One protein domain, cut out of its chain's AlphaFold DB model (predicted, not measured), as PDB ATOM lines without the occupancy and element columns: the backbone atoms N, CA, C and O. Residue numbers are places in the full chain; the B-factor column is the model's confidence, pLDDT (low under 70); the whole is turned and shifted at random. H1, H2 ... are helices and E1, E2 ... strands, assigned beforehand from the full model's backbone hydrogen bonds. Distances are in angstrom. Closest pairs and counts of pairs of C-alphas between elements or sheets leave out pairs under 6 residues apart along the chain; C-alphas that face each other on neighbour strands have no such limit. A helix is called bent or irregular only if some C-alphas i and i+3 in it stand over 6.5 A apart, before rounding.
ATOM      1  N   THR A  35     113.946 221.470 208.485       95.00
ATOM      2  CA  THR A  35     112.970 220.374 208.343       95.00
ATOM      3  C   THR A  35     112.669 219.719 209.697       95.00
ATOM      4  O   THR A  35     113.623 219.305 210.359       95.00
ATOM      5  N   PRO A  36     111.385 219.574 210.103       96.19
ATOM      6  CA  PRO A  36     111.021 218.951 211.375       96.19
ATOM      7  C   PRO A  36     111.633 217.564 211.564       96.19
ATOM      8  O   PRO A  36     111.666 216.758 210.631       96.19
ATOM      9  N   ARG A  37     112.088 217.265 212.784       95.75
ATOM     10  CA  ARG A  37     112.829 216.031 213.095       95.75
ATOM     11  C   ARG A  37     112.102 215.195 214.132       95.75
ATOM     12  O   ARG A  37     111.674 215.716 215.156       95.75
ATOM     13  N   VAL A  38     112.010 213.894 213.881       97.00
ATOM     14  CA  VAL A  38     111.472 212.919 214.834       97.00
ATOM     15  C   VAL A  38     112.625 212.098 215.397       97.00
ATOM     16  O   VAL A  38     113.342 211.430 214.655       97.00
ATOM     17  N   PHE A  39     112.789 212.133 216.713       97.44
ATOM     18  CA  PHE A  39     113.741 211.318 217.453       97.44
ATOM     19  C   PHE A  39     112.984 210.209 218.170       97.44
ATOM     20  O   PHE A  39     112.080 210.475 218.957       97.44
ATOM     21  N   VAL A  40     113.368 208.966 217.910       97.88
ATOM     22  CA  VAL A  40     112.799 207.796 218.580       97.88
ATOM     23  C   VAL A  40     113.898 207.140 219.399       97.88
ATOM     24  O   VAL A  40     115.001 206.926 218.893       97.88
ATOM     25  N   ARG A  41     113.611 206.827 220.661       97.81
ATOM     26  CA  ARG A  41     114.540 206.122 221.547       97.81
ATOM     27  C   ARG A  41     113.786 205.092 222.377       97.81
ATOM     28  O   ARG A  41     112.862 205.454 223.093       97.81
ATOM     29  N   ALA A  42     114.228 203.841 222.334       97.81
ATOM     30  CA  ALA A  42     113.878 202.869 223.361       97.81
ATOM     31  C   ALA A  42     114.712 203.142 224.617       97.81
ATOM     32  O   ALA A  42     115.927 203.345 224.516       97.81
ATOM     33  N   VAL A  43     114.061 203.234 225.775       98.12
ATOM     34  CA  VAL A  43     114.771 203.412 227.046       98.12
ATOM     35  C   VAL A  43     115.307 202.074 227.535       98.12
ATOM     36  O   VAL A  43     114.624 201.058 227.451       98.12
ATOM     37  N   ASN A  44     116.531 202.071 228.061       97.56
ATOM     38  CA  ASN A  44     117.128 200.851 228.605       97.56
ATOM     39  C   ASN A  44     116.548 200.493 229.979       97.56
ATOM     40  O   ASN A  44     116.521 199.332 230.356       97.56
ATOM     41  N   SER A  45     116.089 201.484 230.741       97.94
ATOM     42  CA  SER A  45     115.443 201.278 232.035       97.94
ATOM     43  C   SER A  45     114.452 202.398 232.322       97.94
ATOM     44  O   SER A  45     114.547 203.500 231.771       97.94
ATOM     45  N   THR A  46     113.522 202.143 233.239       97.94
ATOM     46  CA  THR A  46     112.576 203.177 233.705       97.94
ATOM     47  C   THR A  46     113.263 204.400 234.314       97.94
ATOM     48  O   THR A  46     112.765 205.516 234.172       97.94
ATOM     49  N   TYR A  47     114.451 204.236 234.904       97.50
ATOM     50  CA  TYR A  47     115.235 205.351 235.443       97.50
ATOM     51  C   TYR A  47     115.659 206.366 234.374       97.50
ATOM     52  O   TYR A  47     115.804 207.556 234.670       97.50
ATOM     53  N   GLU A  48     115.814 205.947 233.115       98.06
ATOM     54  CA  GLU A  48     116.184 206.862 232.030       98.06
ATOM     55  C   GLU A  48     115.106 207.917 231.748       98.06
ATOM     56  O   GLU A  48     115.423 208.978 231.198       98.06
ATOM     57  N   LEU A  49     113.858 207.685 232.175       97.81
ATOM     58  CA  LEU A  49     112.770 208.651 232.027       97.81
ATOM     59  C   LEU A  49     113.092 209.981 232.723       97.81
ATOM     60  O   LEU A  49     112.760 211.039 232.181       97.81
ATOM     61  N   HIS A  50     113.838 209.970 233.832       97.50
ATOM     62  CA  HIS A  50     114.299 211.192 234.507       97.50
ATOM     63  C   HIS A  50     115.194 212.072 233.617       97.50
ATOM     64  O   HIS A  50     115.188 213.299 233.733       97.50
ATOM     65  N   ALA A  51     115.939 211.473 232.684       97.31
ATOM     66  CA  ALA A  51     116.820 212.200 231.773       97.31
ATOM     67  C   ALA A  51     116.086 212.786 230.552       97.31
ATOM     68  O   ALA A  51     116.684 213.559 229.796       97.31
ATOM     69  N   THR A  52     114.800 212.475 230.358       96.44
ATOM     70  CA  THR A  52     114.030 212.847 229.158       96.44
ATOM     71  C   THR A  52     113.994 214.351 228.918       96.44
ATOM     72  O   THR A  52     114.254 214.818 227.809       96.44
ATOM     73  N   LEU A  53     113.727 215.146 229.958       96.12
ATOM     74  CA  LEU A  53     113.659 216.604 229.814       96.12
ATOM     75  C   LEU A  53     115.029 217.209 229.489       96.12
ATOM     76  O   LEU A  53     115.117 218.185 228.742       96.12
ATOM     77  N   ARG A  54     116.110 216.613 230.006       97.12
ATOM     78  CA  ARG A  54     117.481 217.013 229.667       97.12
ATOM     79  C   ARG A  54     117.801 216.687 228.209       97.12
ATOM     80  O   ARG A  54     118.355 217.545 227.526       97.12
ATOM     81  N   LEU A  55     117.410 215.502 227.731       97.00
ATOM     82  CA  LEU A  55     117.541 215.103 226.327       97.00
ATOM     83  C   LEU A  55     116.782 216.066 225.407       97.00
ATOM     84  O   LEU A  55     117.369 216.583 224.461       97.00
ATOM     85  N   ARG A  56     115.520 216.380 225.725       96.69
ATOM     86  CA  ARG A  56     114.708 217.334 224.955       96.69
ATOM     87  C   ARG A  56     115.389 218.691 224.826       96.69
ATOM     88  O   ARG A  56     115.556 219.184 223.718       96.69
ATOM     89  N   ARG A  57     115.857 219.264 225.940       97.12
ATOM     90  CA  ARG A  57     116.585 220.544 225.930       97.12
ATOM     91  C   ARG A  57     117.884 220.467 225.126       97.12
ATOM     92  O   ARG A  57     118.234 221.427 224.451       97.12
ATOM     93  N   ALA A  58     118.615 219.355 225.213       97.12
ATOM     94  CA  ALA A  58     119.843 219.165 224.447       97.12
ATOM     95  C   ALA A  58     119.567 219.126 222.938       97.12
ATOM     96  O   ALA A  58     120.246 219.820 222.187       97.12
ATOM     97  N   LEU A  59     118.534 218.395 222.512       96.19
ATOM     98  CA  LEU A  59     118.112 218.348 221.112       96.19
ATOM     99  C   LEU A  59     117.607 219.713 220.628       96.19
ATOM    100  O   LEU A  59     118.002 220.145 219.556       96.19
ATOM    101  N   GLN A  60     116.828 220.444 221.428       96.25
ATOM    102  CA  GLN A  60     116.380 221.798 221.064       96.25
ATOM    103  C   GLN A  60     117.555 222.761 220.854       96.25
ATOM    104  O   GLN A  60     117.525 223.571 219.936       96.25
ATOM    105  N   ARG A  61     118.614 222.659 221.669       96.06
ATOM    106  CA  ARG A  61     119.838 223.453 221.468       96.06
ATOM    107  C   ARG A  61     120.634 223.023 220.242       96.06
ATOM    108  O   ARG A  61     121.239 223.871 219.602       96.06
ATOM    109  N   ALA A  62     120.666 221.725 219.945       93.75
ATOM    110  CA  ALA A  62     121.357 221.199 218.771       93.75
ATOM    111  C   ALA A  62     120.624 221.535 217.461       93.75
ATOM    112  O   ALA A  62     121.257 221.625 216.416       93.75
ATOM    113  N   PHE A  63     119.306 221.740 217.524       95.25
ATOM    114  CA  PHE A  63     118.433 221.973 216.374       95.25
ATOM    115  C   PHE A  63     117.540 223.211 216.583       95.25
ATOM    116  O   PHE A  63     116.316 223.081 216.620       95.25
ATOM    117  N   PRO A  64     118.121 224.415 216.737       95.38
ATOM    118  CA  PRO A  64     117.368 225.610 217.130       95.38
ATOM    119  C   PRO A  64     116.385 226.098 216.056       95.38
ATOM    120  O   PRO A  64     115.391 226.745 216.374       95.38
ATOM    121  N   GLU A  65     116.649 225.786 214.786       95.31
ATOM    122  CA  GLU A  65     115.878 226.271 213.634       95.31
ATOM    123  C   GLU A  65     114.723 225.348 213.234       95.31
ATOM    124  O   GLU A  65     114.048 225.595 212.234       95.31
ATOM    125  N   THR A  66     114.492 224.258 213.970       95.56
ATOM    126  CA  THR A  66     113.459 223.297 213.595       95.56
ATOM    127  C   THR A  66     112.657 222.763 214.764       95.56
ATOM    128  O   THR A  66     113.080 222.730 215.919       95.56
ATOM    129  N   LYS A  67     111.450 222.309 214.432       96.94
ATOM    130  CA  LYS A  67     110.574 221.624 215.361       96.94
ATOM    131  C   LYS A  67     111.053 220.190 215.529       96.94
ATOM    132  O   LYS A  67     111.033 219.396 214.589       96.94
ATOM    133  N   ILE A  68     111.445 219.858 216.749       97.50
ATOM    134  CA  ILE A  68     111.760 218.485 217.117       97.50
ATOM    135  C   ILE A  68     110.526 217.804 217.704       97.50
ATOM    136  O   ILE A  68     109.698 218.451 218.339       97.50
ATOM    137  N   TYR A  69     110.439 216.498 217.512       98.38
ATOM    138  CA  TYR A  69     109.485 215.600 218.142       98.38
ATOM    139  C   TYR A  69     110.260 214.432 218.740       98.38
ATOM    140  O   TYR A  69     111.218 213.952 218.133       98.38
ATOM    141  N   ILE A  70     109.879 213.977 219.926       98.44
ATOM    142  CA  ILE A  70     110.564 212.909 220.651       98.44
ATOM    143  C   ILE A  70     109.537 211.854 221.042       98.44
ATOM    144  O   ILE A  70     108.547 212.162 221.706       98.44
ATOM    145  N   LEU A  71     109.804 210.610 220.661       98.62
ATOM    146  CA  LEU A  71     109.090 209.430 221.129       98.62
ATOM    147  C   LEU A  71     110.035 208.570 221.965       98.62
ATOM    148  O   LEU A  71     111.072 208.123 221.466       98.62
ATOM    149  N   LEU A  72     109.657 208.306 223.213       98.62
ATOM    150  CA  LEU A  72     110.310 207.292 224.033       98.62
ATOM    151  C   LEU A  72     109.493 206.000 224.046       98.62
ATOM    152  O   LEU A  72     108.317 206.019 224.397       98.62
ATOM    153  N   LEU A  73     110.119 204.890 223.672       98.69
ATOM    154  CA  LEU A  73     109.543 203.549 223.759       98.69
ATOM    155  C   LEU A  73     109.946 202.954 225.109       98.69
ATOM    156  O   LEU A  73     111.134 202.928 225.433       98.69
ATOM    157  N   VAL A  74     108.964 202.539 225.904       98.50
ATOM    158  CA  VAL A  74     109.148 202.025 227.265       98.50
ATOM    159  C   VAL A  74     108.730 200.562 227.275       98.50
ATOM    160  O   VAL A  74     107.540 200.270 227.204       98.50
ATOM    161  N   ASP A  75     109.702 199.657 227.295       98.06
ATOM    162  CA  ASP A  75     109.491 198.208 227.231       98.06
ATOM    163  C   ASP A  75     108.958 197.601 228.537       98.06
ATOM    164  O   ASP A  75     109.015 198.221 229.597       98.06
ATOM    165  N   LEU A  76     108.464 196.362 228.450       96.81
ATOM    166  CA  LEU A  76     108.072 195.528 229.592       96.81
ATOM    167  C   LEU A  76     106.977 196.150 230.477       96.81
ATOM    168  O   LEU A  76     107.086 196.190 231.700       96.81
ATOM    169  N   GLN A  77     105.923 196.663 229.843       97.69
ATOM    170  CA  GLN A  77     104.811 197.331 230.519       97.69
ATOM    171  C   GLN A  77     103.561 196.439 230.540       97.69
ATOM    172  O   GLN A  77     103.239 195.784 229.556       97.69
ATOM    173  N   SER A  78     102.813 196.450 231.638       96.88
ATOM    174  CA  SER A  78     101.535 195.733 231.815       96.88
ATOM    175  C   SER A  78     100.387 196.321 230.996       96.88
ATOM    176  O   SER A  78      99.322 195.728 230.864       96.88
ATOM    177  N   THR A  79     100.580 197.522 230.453       97.69
ATOM    178  CA  THR A  79      99.621 198.206 229.586       97.69
ATOM    179  C   THR A  79     100.348 198.785 228.381       97.69
ATOM    180  O   THR A  79     101.505 199.192 228.477       97.69
ATOM    181  N   SER A  80      99.670 198.817 227.234       98.00
ATOM    182  CA  SER A  80     100.185 199.428 226.004       98.00
ATOM    183  C   SER A  80      99.514 200.771 225.751       98.00
ATOM    184  O   SER A  80      98.356 200.968 226.121       98.00
ATOM    185  N   GLY A  81     100.213 201.686 225.086       98.12
ATOM    186  CA  GLY A  81      99.598 202.904 224.567       98.12
ATOM    187  C   GLY A  81     100.459 204.150 224.684       98.12
ATOM    188  O   GLY A  81     101.524 204.159 225.306       98.12
ATOM    189  N   LEU A  82      99.967 205.215 224.052       98.44
ATOM    190  CA  LEU A  82     100.586 206.531 224.074       98.44
ATOM    191  C   LEU A  82     100.241 207.276 225.362       98.44
ATOM    192  O   LEU A  82      99.077 207.375 225.747       98.44
ATOM    193  N   VAL A  83     101.258 207.888 225.953       98.56
ATOM    194  CA  VAL A  83     101.146 208.804 227.081       98.56
ATOM    195  C   VAL A  83     101.840 210.114 226.720       98.56
ATOM    196  O   VAL A  83     102.896 210.127 226.079       98.56
ATOM    197  N   ARG A  84     101.261 211.236 227.141       97.88
ATOM    198  CA  ARG A  84     101.853 212.574 227.030       97.88
ATOM    199  C   ARG A  84     101.898 213.263 228.384       97.88
ATOM    200  O   ARG A  84     101.153 212.912 229.295       97.88
ATOM    201  N   LEU A  85     102.734 214.290 228.495       97.50
ATOM    202  CA  LEU A  85     102.719 215.170 229.660       97.50
ATOM    203  C   LEU A  85     101.669 216.275 229.482       97.50
ATOM    204  O   LEU A  85     101.518 216.837 228.391       97.50
ATOM    205  N   ALA A  86     100.978 216.614 230.564       96.31
ATOM    206  CA  ALA A  86     100.170 217.819 230.667       96.31
ATOM    207  C   ALA A  86     101.060 219.073 230.571       96.31
ATOM    208  O   ALA A  86     102.272 219.023 230.799       96.31
ATOM    209  N   GLY A  87     100.463 220.221 230.244       90.81
ATOM    210  CA  GLY A  87     101.178 221.505 230.267       90.81
ATOM    211  C   GLY A  87     102.010 221.826 229.019       90.81
ATOM    212  O   GLY A  87     102.978 222.577 229.103       90.81
ATOM    213  N   GLY A  88     101.638 221.295 227.849       80.31
ATOM    214  CA  GLY A  88     102.074 221.853 226.559       80.31
ATOM    215  C   GLY A  88     103.316 221.230 225.914       80.31
ATOM    216  O   GLY A  88     103.772 221.717 224.880       80.31
ATOM    217  N   ALA A  89     103.858 220.136 226.453       90.62
ATOM    218  CA  ALA A  89     104.933 219.372 225.807       90.62
ATOM    219  C   ALA A  89     104.395 218.436 224.702       90.62
ATOM    220  O   ALA A  89     104.625 217.230 224.728       90.62
ATOM    221  N   HIS A  90     103.652 218.982 223.733       94.38
ATOM    222  CA  HIS A  90     103.013 218.217 222.646       94.38
ATOM    223  C   HIS A  90     104.013 217.520 221.708       94.38
ATOM    224  O   HIS A  90     103.647 216.626 220.947       94.38
ATOM    225  N   ASP A  91     105.273 217.940 221.752       97.44
ATOM    226  CA  ASP A  91     106.400 217.377 221.019       97.44
ATOM    227  C   ASP A  91     107.039 216.162 221.705       97.44
ATOM    228  O   ASP A  91     107.931 215.554 221.123       97.44
ATOM    229  N   LEU A  92     106.610 215.794 222.914       98.19
ATOM    230  CA  LEU A  92     107.168 214.680 223.675       98.19
ATOM    231  C   LEU A  92     106.089 213.646 224.000       98.19
ATOM    232  O   LEU A  92     105.157 213.922 224.755       98.19
ATOM    233  N   LEU A  93     106.261 212.440 223.465       98.44
ATOM    234  CA  LEU A  93     105.388 211.299 223.706       98.44
ATOM    235  C   LEU A  93     106.167 210.117 224.275       98.44
ATOM    236  O   LEU A  93     107.366 209.949 224.036       98.44
ATOM    237  N   PHE A  94     105.439 209.268 224.984       98.62
ATOM    238  CA  PHE A  94     105.915 208.004 225.519       98.62
ATOM    239  C   PHE A  94     104.979 206.917 225.018       98.62
ATOM    240  O   PHE A  94     103.764 207.095 225.040       98.62
ATOM    241  N   PHE A  95     105.521 205.803 224.552       98.75
ATOM    242  CA  PHE A  95     104.733 204.646 224.162       98.75
ATOM    243  C   PHE A  95     105.141 203.467 225.027       98.75
ATOM    244  O   PHE A  95     106.295 203.036 224.997       98.75
ATOM    245  N   ARG A  96     104.190 202.975 225.818       98.62
ATOM    246  CA  ARG A  96     104.368 201.772 226.627       98.62
ATOM    247  C   ARG A  96     104.234 200.560 225.716       98.62
ATOM    248  O   ARG A  96     103.214 200.412 225.049       98.62
ATOM    249  N   VAL A  97     105.262 199.727 225.673       98.25
ATOM    250  CA  VAL A  97     105.296 198.485 224.900       98.25
ATOM    251  C   VAL A  97     104.928 197.345 225.837       98.25
ATOM    252  O   VAL A  97     105.576 197.139 226.866       98.25
ATOM    253  N   HIS A  98     103.869 196.623 225.475       97.62
ATOM    254  CA  HIS A  98     103.316 195.571 226.317       97.62
ATOM    255  C   HIS A  98     104.326 194.445 226.574       97.62
ATOM    256  O   HIS A  98     105.052 194.032 225.666       97.62
ATOM    257  N   GLU A  99     104.330 193.895 227.785       96.19
ATOM    258  CA  GLU A  99     105.222 192.804 228.176       96.19
ATOM    259  C   GLU A  99     105.036 191.529 227.354       96.19
ATOM    260  O   GLU A  99     106.001 190.793 227.167       96.19
ATOM    261  N   ASP A 100     103.850 191.293 226.784       95.38
ATOM    262  CA  ASP A 100     103.597 190.131 225.920       95.38
ATOM    263  C   ASP A 100     104.561 190.058 224.735       95.38
ATOM    264  O   ASP A 100     104.845 188.967 224.242       95.38
ATOM    265  N   VAL A 101     105.098 191.193 224.280       94.19
ATOM    266  CA  VAL A 101     106.119 191.222 223.224       94.19
ATOM    267  C   VAL A 101     107.346 190.391 223.626       94.19
ATOM    268  O   VAL A 101     107.969 189.765 222.770       94.19
ATOM    269  N   GLN A 102     107.661 190.341 224.921       88.75
ATOM    270  CA  GLN A 102     108.829 189.671 225.497       88.75
ATOM    271  C   GLN A 102     108.478 188.388 226.260       88.75
ATOM    272  O   GLN A 102     109.254 187.439 226.233       88.75
ATOM    273  N   MET A 103     107.304 188.335 226.894       82.69
ATOM    274  CA  MET A 103     106.887 187.275 227.818       82.69
ATOM    275  C   MET A 103     105.630 186.518 227.358       82.69
ATOM    276  O   MET A 103     104.872 186.017 228.184       82.69
ATOM    277  N   THR A 104     105.378 186.396 226.046       82.62
ATOM    278  CA  THR A 104     104.238 185.585 225.575       82.62
ATOM    279  C   THR A 104     104.366 184.143 226.086       82.62
ATOM    280  O   THR A 104     105.295 183.428 225.707       82.62
ATOM    281  N   ALA A 105     103.392 183.690 226.883       79.44
ATOM    282  CA  ALA A 105     103.360 182.345 227.449       79.44
ATOM    283  C   ALA A 105     103.615 181.263 226.381       79.44
ATOM    284  O   ALA A 105     102.834 181.082 225.443       79.44
ATOM    285  N   GLY A 106     104.739 180.555 226.521       79.88
ATOM    286  CA  GLY A 106     105.114 179.435 225.658       79.88
ATOM    287  C   GLY A 106     105.655 179.806 224.273       79.88
ATOM    288  O   GLY A 106     105.873 178.901 223.467       79.88
ATOM    289  N   LYS A 107     105.895 181.090 223.968       86.94
ATOM    290  CA  LYS A 107     106.559 181.502 222.722       86.94
ATOM    291  C   LYS A 107     107.873 182.218 223.028       86.94
ATOM    292  O   LYS A 107     107.880 183.106 223.876       86.94
ATOM    293  N   PRO A 108     108.972 181.880 222.334       85.94
ATOM    294  CA  PRO A 108     110.205 182.632 222.481       85.94
ATOM    295  C   PRO A 108     109.990 184.073 222.009       85.94
ATOM    296  O   PRO A 108     109.264 184.321 221.039       85.94
ATOM    297  N   TRP A 109     110.636 185.018 222.686       91.00
ATOM    298  CA  TRP A 109     110.778 186.380 222.183       91.00
ATOM    299  C   TRP A 109     111.417 186.351 220.788       91.00
ATOM    300  O   TRP A 109     112.340 185.575 220.527       91.00
ATOM    301  N   THR A 110     110.928 187.207 219.888       92.00
ATOM    302  CA  THR A 110     111.531 187.405 218.570       92.00
ATOM    303  C   THR A 110     111.733 188.888 218.304       92.00
ATOM    304  O   THR A 110     110.898 189.726 218.650       92.00
ATOM    305  N   LEU A 111     112.836 189.208 217.627       91.06
ATOM    306  CA  LEU A 111     113.141 190.573 217.200       91.06
ATOM    307  C   LEU A 111     112.033 191.154 216.307       91.06
ATOM    308  O   LEU A 111     111.736 192.341 216.388       91.06
ATOM    309  N   GLU A 112     111.402 190.320 215.480       94.06
ATOM    310  CA  GLU A 112     110.299 190.717 214.598       94.06
ATOM    311  C   GLU A 112     109.121 191.306 215.383       94.06
ATOM    312  O   GLU A 112     108.693 192.420 215.088       94.06
ATOM    313  N   ARG A 113     108.664 190.630 216.445       94.44
ATOM    314  CA  ARG A 113     107.536 191.112 217.260       94.44
ATOM    315  C   ARG A 113     107.863 192.418 217.976       94.44
ATOM    316  O   ARG A 113     106.999 193.283 218.108       94.44
ATOM    317  N   GLN A 114     109.113 192.591 218.407       95.12
ATOM    318  CA  GLN A 114     109.554 193.858 218.987       95.12
ATOM    319  C   GLN A 114     109.571 194.981 217.943       95.12
ATOM    320  O   GLN A 114     109.082 196.078 218.216       95.12
ATOM    321  N   CYS A 115     110.066 194.707 216.734       95.62
ATOM    322  CA  CYS A 115     110.035 195.655 215.622       95.62
ATOM    323  C   CYS A 115     108.604 196.077 215.261       95.62
ATOM    324  O   CYS A 115     108.368 197.263 215.038       95.62
ATOM    325  N   GLU A 116     107.652 195.142 215.232       96.94
ATOM    326  CA  GLU A 116     106.234 195.432 214.980       96.94
ATOM    327  C   GLU A 116     105.641 196.345 216.056       96.94
ATOM    328  O   GLU A 116     105.047 197.374 215.728       96.94
ATOM    329  N   ALA A 117     105.868 196.033 217.337       97.25
ATOM    330  CA  ALA A 117     105.382 196.850 218.447       97.25
ATOM    331  C   ALA A 117     105.992 198.265 218.441       97.25
ATOM    332  O   ALA A 117     105.312 199.259 218.700       97.25
ATOM    333  N   TYR A 118     107.276 198.383 218.096       98.12
ATOM    334  CA  TYR A 118     107.933 199.680 217.948       98.12
ATOM    335  C   TYR A 118     107.369 200.464 216.761       98.12
ATOM    336  O   TYR A 118     107.104 201.661 216.883       98.12
ATOM    337  N   ALA A 119     107.150 199.805 215.621       98.00
ATOM    338  CA  ALA A 119     106.549 200.426 214.447       98.00
ATOM    339  C   ALA A 119     105.128 200.931 214.738       98.00
ATOM    340  O   ALA A 119     104.773 202.028 214.302       98.00
ATOM    341  N   GLU A 120     104.342 200.184 215.517       98.00
ATOM    342  CA  GLU A 120     103.021 200.605 215.983       98.00
ATOM    343  C   GLU A 120     103.098 201.904 216.796       98.00
ATOM    344  O   GLU A 120     102.410 202.878 216.468       98.00
ATOM    345  N   GLY A 121     103.978 201.956 217.802       98.12
ATOM    346  CA  GLY A 121     104.181 203.146 218.628       98.12
ATOM    347  C   GLY A 121     104.635 204.363 217.821       98.12
ATOM    348  O   GLY A 121     104.099 205.462 217.985       98.12
ATOM    349  N   ILE A 122     105.572 204.165 216.886       98.38
ATOM    350  CA  ILE A 122     106.050 205.214 215.973       98.38
ATOM    351  C   ILE A 122     104.909 205.723 215.090       98.38
ATOM    352  O   ILE A 122     104.698 206.933 214.985       98.38
ATOM    353  N   ALA A 123     104.138 204.823 214.477       97.44
ATOM    354  CA  ALA A 123     103.015 205.196 213.626       97.44
ATOM    355  C   ALA A 123     101.937 205.959 214.409       97.44
ATOM    356  O   ALA A 123     101.392 206.948 213.912       97.44
ATOM    357  N   ALA A 124     101.643 205.538 215.641       98.00
ATOM    358  CA  ALA A 124     100.707 206.230 216.515       98.00
ATOM    359  C   ALA A 124     101.196 207.652 216.849       98.00
ATOM    360  O   ALA A 124     100.441 208.609 216.676       98.00
ATOM    361  N   ALA A 125     102.465 207.813 217.233       98.00
ATOM    362  CA  ALA A 125     103.051 209.120 217.530       98.00
ATOM    363  C   ALA A 125     103.007 210.071 216.323       98.00
ATOM    364  O   ALA A 125     102.577 211.218 216.445       98.00
ATOM    365  N   VAL A 126     103.372 209.581 215.134       97.69
ATOM    366  CA  VAL A 126     103.330 210.376 213.897       97.69
ATOM    367  C   VAL A 126     101.902 210.807 213.564       97.69
ATOM    368  O   VAL A 126     101.684 211.974 213.243       97.69
ATOM    369  N   ARG A 127     100.910 209.914 213.690       97.19
ATOM    370  CA  ARG A 127      99.490 210.264 213.491       97.19
ATOM    371  C   ARG A 127      99.011 211.328 214.477       97.19
ATOM    372  O   ARG A 127      98.294 212.245 214.074       97.19
ATOM    373  N   TYR A 128      99.426 211.220 215.741       97.31
ATOM    374  CA  TYR A 128      99.126 212.217 216.766       97.31
ATOM    375  C   TYR A 128      99.705 213.589 216.394       97.31
ATOM    376  O   TYR A 128      98.964 214.568 216.324       97.31
ATOM    377  N   TRP A 129     100.999 213.668 216.064       97.44
ATOM    378  CA  TRP A 129     101.646 214.935 215.694       97.44
ATOM    379  C   TRP A 129     101.142 215.525 214.378       97.44
ATOM    380  O   TRP A 129     101.117 216.746 214.230       97.44
ATOM    381  N   ALA A 130     100.714 214.683 213.437       96.19
ATOM    382  CA  ALA A 130     100.102 215.115 212.185       96.19
ATOM    383  C   ALA A 130      98.667 215.645 212.361       96.19
ATOM    384  O   ALA A 130      98.093 216.168 211.407       96.19
ATOM    385  N   GLY A 131      98.058 215.492 213.545       95.50
ATOM    386  CA  GLY A 131      96.686 215.926 213.798       95.50
ATOM    387  C   GLY A 131      95.647 215.162 212.972       95.50
ATOM    388  O   GLY A 131      94.610 215.723 212.619       95.50
ATOM    389  N   SER A 132      95.908 213.894 212.628       93.44
ATOM    390  CA  SER A 132      94.993 213.103 211.794       93.44
ATOM    391  C   SER A 132      93.604 212.979 212.431       93.44
ATOM    392  O   SER A 132      93.511 212.856 213.646       93.44
ATOM    393  N   LYS A 133      92.526 212.913 211.637       91.81
ATOM    394  CA  LYS A 133      91.144 212.756 212.152       91.81
ATOM    395  C   LYS A 133      90.953 211.520 213.047       91.81
ATOM    396  O   LYS A 133      90.128 211.544 213.951       91.81
ATOM    397  N   GLN A 134      91.713 210.455 212.792       92.81
ATOM    398  CA  GLN A 134      91.754 209.239 213.607       92.81
ATOM    399  C   GLN A 134      92.932 209.312 214.584       92.81
ATOM    400  O   GLN A 134      93.916 208.584 214.440       92.81
ATOM    401  N   GLN A 135      92.875 210.244 215.537       92.00
ATOM    402  CA  GLN A 135      93.935 210.338 216.537       92.00
ATOM    403  C   GLN A 135      93.947 209.070 217.397       92.00
ATOM    404  O   GLN A 135      92.879 208.603 217.801       92.00
ATOM    405  N   PRO A 136      95.130 208.501 217.682       95.50
ATOM    406  CA  PRO A 136      95.219 207.449 218.680       95.50
ATOM    407  C   PRO A 136      94.762 207.996 220.036       95.50
ATOM    408  O   PRO A 136      94.917 209.185 220.319       95.50
ATOM    409  N   HIS A 137      94.226 207.121 220.883       97.06
ATOM    410  CA  HIS A 137      93.992 207.467 222.279       97.06
ATOM    411  C   HIS A 137      95.335 207.788 222.949       97.06
ATOM    412  O   HIS A 137      96.282 207.007 222.835       97.06
ATOM    413  N   VAL A 138      95.417 208.940 223.616       97.81
ATOM    414  CA  VAL A 138      96.621 209.377 224.330       97.81
ATOM    415  C   VAL A 138      96.249 209.692 225.767       97.81
ATOM    416  O   VAL A 138      95.509 210.643 226.026       97.81
ATOM    417  N   GLU A 139      96.788 208.908 226.694       98.06
ATOM    418  CA  GLU A 139      96.680 209.174 228.125       98.06
ATOM    419  C   GLU A 139      97.516 210.404 228.499       98.06
ATOM    420  O   GLU A 139      98.554 210.687 227.895       98.06
ATOM    421  N   GLU A 140      97.072 211.158 229.499       98.06
ATOM    422  CA  GLU A 140      97.776 212.347 229.977       98.06
ATOM    423  C   GLU A 140      98.276 212.132 231.409       98.06
ATOM    424  O   GLU A 140      97.510 211.780 232.303       98.06
ATOM    425  N   ALA A 141      99.566 212.384 231.625       98.00
ATOM    426  CA  ALA A 141     100.182 212.452 232.941       98.00
ATOM    427  C   ALA A 141     100.406 213.919 233.335       98.00
ATOM    428  O   ALA A 141     100.975 214.690 232.564       98.00
ATOM    429  N   ASN A 142     100.065 214.308 234.564       97.69
ATOM    430  CA  ASN A 142     100.229 215.669 235.100       97.69
ATOM    431  C   ASN A 142     101.696 216.107 235.274       97.69
ATOM    432  O   ASN A 142     101.981 217.215 235.722       97.69
ATOM    433  N   GLY A 143     102.647 215.238 234.947       96.62
ATOM    434  CA  GLY A 143     104.070 215.520 235.004       96.62
ATOM    435  C   GLY A 143     104.895 214.251 234.861       96.62
ATOM    436  O   GLY A 143     104.366 213.138 234.823       96.62
ATOM    437  N   LEU A 144     106.215 214.425 234.807       96.88
ATOM    438  CA  LEU A 144     107.151 213.316 234.620       96.88
ATOM    439  C   LEU A 144     107.071 212.288 235.757       96.88
ATOM    440  O   LEU A 144     107.175 211.095 235.506       96.88
ATOM    441  N   GLN A 145     106.836 212.739 236.992       97.19
ATOM    442  CA  GLN A 145     106.724 211.836 238.136       97.19
ATOM    443  C   GLN A 145     105.498 210.920 238.029       97.19
ATOM    444  O   GLN A 145     105.619 209.721 238.255       97.19
ATOM    445  N   GLN A 146     104.338 211.461 237.637       97.94
ATOM    446  CA  GLN A 146     103.144 210.641 237.431       97.94
ATOM    447  C   GLN A 146     103.347 209.668 236.271       97.94
ATOM    448  O   GLN A 146     102.974 208.511 236.398       97.94
ATOM    449  N   LEU A 147     103.977 210.106 235.177       97.94
ATOM    450  CA  LEU A 147     104.318 209.209 234.077       97.94
ATOM    451  C   LEU A 147     105.167 208.024 234.561       97.94
ATOM    452  O   LEU A 147     104.870 206.892 234.211       97.94
ATOM    453  N   ILE A 148     106.195 208.273 235.377       98.00
ATOM    454  CA  ILE A 148     107.038 207.207 235.935       98.00
ATOM    455  C   ILE A 148     106.205 206.256 236.804       98.00
ATOM    456  O   ILE A 148     106.385 205.050 236.710       98.00
ATOM    457  N   MET A 149     105.257 206.775 237.593       97.62
ATOM    458  CA  MET A 149     104.326 205.950 238.378       97.62
ATOM    459  C   MET A 149     103.322 205.161 237.522       97.62
ATOM    460  O   MET A 149     102.778 204.171 237.996       97.62
ATOM    461  N   MET A 150     103.052 205.595 236.287       98.12
ATOM    462  CA  MET A 150     102.223 204.868 235.313       98.12
ATOM    463  C   MET A 150     103.001 203.777 234.567       98.12
ATOM    464  O   MET A 150     102.403 203.050 233.767       98.12
ATOM    465  N   CYS A 151     104.318 203.707 234.771       98.25
ATOM    466  CA  CYS A 151     105.192 202.725 234.160       98.25
ATOM    467  C   CYS A 151     105.574 201.637 235.160       98.25
ATOM    468  O   CYS A 151     105.852 201.897 236.329       98.25
ATOM    469  N   ASP A 152     105.671 200.416 234.655       97.62
ATOM    470  CA  ASP A 152     106.204 199.299 235.410       97.62
ATOM    471  C   ASP A 152     107.732 199.403 235.507       97.62
ATOM    472  O   ASP A 152     108.393 199.505 234.465       97.62
ATOM    473  N   PRO A 153     108.318 199.344 236.718       97.38
ATOM    474  CA  PRO A 153     109.763 199.402 236.895       97.38
ATOM    475  C   PRO A 153     110.477 198.211 236.242       97.38
ATOM    476  O   PRO A 153     110.281 197.056 236.633       97.38
ATOM    477  N   PHE A 154     111.364 198.502 235.291       97.38
ATOM    478  CA  PHE A 154     112.229 197.514 234.643       97.38
ATOM    479  C   PHE A 154     113.660 198.028 234.432       97.38
ATOM    480  O   PHE A 154     113.907 199.243 234.430       97.38
ATOM    481  N   ASP A 155     114.570 197.078 234.207       96.94
ATOM    482  CA  ASP A 155     115.970 197.287 233.831       96.94
ATOM    483  C   ASP A 155     116.392 196.329 232.702       96.94
ATOM    484  O   ASP A 155     116.254 195.111 232.829       96.94
ATOM    485  N   GLY A 156     116.892 196.894 231.601       95.94
ATOM    486  CA  GLY A 156     117.425 196.238 230.403       95.94
ATOM    487  C   GLY A 156     118.780 195.556 230.571       95.94
ATOM    488  O   GLY A 156     119.195 194.820 229.675       95.94
ATOM    489  N   GLY A 157     119.466 195.793 231.693       94.81
ATOM    490  CA  GLY A 157     120.819 195.309 231.950       94.81
ATOM    491  C   GLY A 157     121.903 196.299 231.521       94.81
ATOM    492  O   GLY A 157     121.637 197.445 231.138       94.81
ATOM    493  N   ASN A 158     123.160 195.863 231.616       93.44
ATOM    494  CA  ASN A 158     124.298 196.711 231.299       93.44
ATOM    495  C   ASN A 158     124.546 196.724 229.790       93.44
ATOM    496  O   ASN A 158     125.117 195.788 229.238       93.44
ATOM    497  N   THR A 159     124.209 197.836 229.137       90.69
ATOM    498  CA  THR A 159     124.396 197.981 227.687       90.69
ATOM    499  C   THR A 159     125.844 197.835 227.237       90.69
ATOM    500  O   THR A 159     126.045 197.583 226.062       90.69
ATOM    501  N   SER A 160     126.843 197.980 228.121       87.69
ATOM    502  CA  SER A 160     128.265 197.824 227.776       87.69
ATOM    503  C   SER A 160     128.744 196.374 227.675       87.69
ATOM    504  O   SER A 160     129.714 196.116 226.964       87.69
ATOM    505  N   THR A 161     128.090 195.444 228.374       90.56
ATOM    506  CA  THR A 161     128.534 194.043 228.494       90.56
ATOM    507  C   THR A 161     127.490 193.037 228.041       90.56
ATOM    508  O   THR A 161     127.852 191.942 227.614       90.56
ATOM    509  N   ASP A 162     126.215 193.406 228.109       90.00
ATOM    510  CA  ASP A 162     125.103 192.481 227.987       90.00
ATOM    511  C   ASP A 162     124.230 192.850 226.786       90.00
ATOM    512  O   ASP A 162     124.078 194.019 226.414       90.00
ATOM    513  N   LEU A 163     123.613 191.834 226.185       88.44
ATOM    514  CA  LEU A 163     122.500 192.068 225.274       88.44
ATOM    515  C   LEU A 163     121.293 192.562 226.072       88.44
ATOM    516  O   LEU A 163     121.086 192.156 227.215       88.44
ATOM    517  N   PHE A 164     120.481 193.408 225.439       90.56
ATOM    518  CA  PHE A 164     119.256 193.916 226.042       90.56
ATOM    519  C   PHE A 164     118.335 192.754 226.441       90.56
ATOM    520  O   PHE A 164     117.841 192.021 225.584       90.56
ATOM    521  N   CYS A 165     118.128 192.594 227.747       91.06
ATOM    522  CA  CYS A 165     117.293 191.555 228.340       91.06
ATOM    523  C   CYS A 165     116.535 192.173 229.523       91.06
ATOM    524  O   CYS A 165     116.974 192.070 230.672       91.06
ATOM    525  N   PRO A 166     115.450 192.913 229.243       93.44
ATOM    526  CA  PRO A 166     114.715 193.649 230.259       93.44
ATOM    527  C   PRO A 166     114.078 192.717 231.284       93.44
ATOM    528  O   PRO A 166     113.499 191.684 230.955       93.44
ATOM    529  N   ARG A 167     114.194 193.108 232.554       93.69
ATOM    530  CA  ARG A 167     113.660 192.390 233.715       93.69
ATOM    531  C   ARG A 167     112.874 193.347 234.595       93.69
ATOM    532  O   ARG A 167     113.278 194.500 234.765       93.69
ATOM    533  N   ARG A 168     111.777 192.872 235.185       94.69
ATOM    534  CA  ARG A 168     111.019 193.642 236.177       94.69
ATOM    535  C   ARG A 168     111.844 193.748 237.457       94.69
ATOM    536  O   ARG A 168     112.393 192.760 237.936       94.69
TER     537      ARG A 168
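This is residues 35 to 168 of the 304 residues of the protein "Hypothetical protein" of Noctiluca scintillans (UniProt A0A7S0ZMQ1). A strongly twisted five-stranded sheet makes the middle layer of three, with the long helix H3 slanting over one face and H1 and the short H4 over the other. Little H2 grazes the sheet, and the last stretch, residues 150 to 168, folds back on itself through a short antiparallel pairing of residues 154 to 155 with 167 to 168. The printed part has 134 residues with four named helices and five named strands, in the order E1 H1 E2 E3 E4 H2 H3 E5 H4; the mixed sheet runs E1 E2 E4 E3 E5, and the class is mixed, helices and strands. The whole is compact, with a radius of gyration of the C-alphas of 15.0 A and spans of 47 by 36 by 28 A.

Find C-alpha 37 at (112.829, 216.031, 213.095); there E1, residues 37 to 42, begins. H1, residues 46 to 62, measures 25.0 A; it is irregular, with C-alphas 50 and 53 lying 7.2 A apart, and has a kink of 41 degrees near residue 54. Next come E2, residues 68 to 77, 26.0 A long, E3, residues 81 to 85, and E4, residues 92 to 98, 19.7 A long. H2 holds residues 100 to 103. H3, residues 111 to 129, runs 27.0 A from (113.141, 190.573, 217.200). E5 is residues 138 to 141, and H4, residues 144 to 149, ends at (104.326, 205.950, 238.378).

Look first at E1 and E2, which are parallel: N 39 and O 69 are 2.8 A apart, within hydrogen-bond range. E2 and E4 are parallel, with N 95 and O 72 at 2.8 A; E4 and E3 are an antiparallel hairpin, with N 83 and O 94 at 2.8 A; E3 and E5 are parallel, with N 84 and O 139 at 2.9 A. E1, H1 and E2 form a strand-helix-strand unit, two parallel neighbour strands with a helix between, and its crossover is right-handed. H1 runs along the strands at a height over the sheet of 9.8 A, over E2 and, only just, E4, where 3 of its C-alphas fall. On the opposite face H3 lies over E2 and E4, with a height over the sheet of 8.5 A, and runs slantwise to the strands, at 40 degrees to E2 on the local plane; the closest C-alphas of H3 and E4, those of Gly 121 and Phe 95, are 5.8 A apart. H4, on the same face as H1, lies over E3 and only just stands up from the sheet, rising 41 degrees. H1 touches H4 with residues 46 to 50 alone, and their closest C-alphas, of Leu 49 and Ile 148, are 7.1 A apart. H2 touches H3, with the C-alphas of Val 101 and Gln 114 closest at 6.1 A. In H3 and H4 every O i to N i+4 pair is within hydrogen-bond range, in H1 8 of 13 are, and H2 is too short for such a pair.

The two C-alphas farthest apart, of Glu 65 and Gly 106, are 49.5 A apart. The printed part has no cut, no link is long, and no printed residue has a pLDDT under 70.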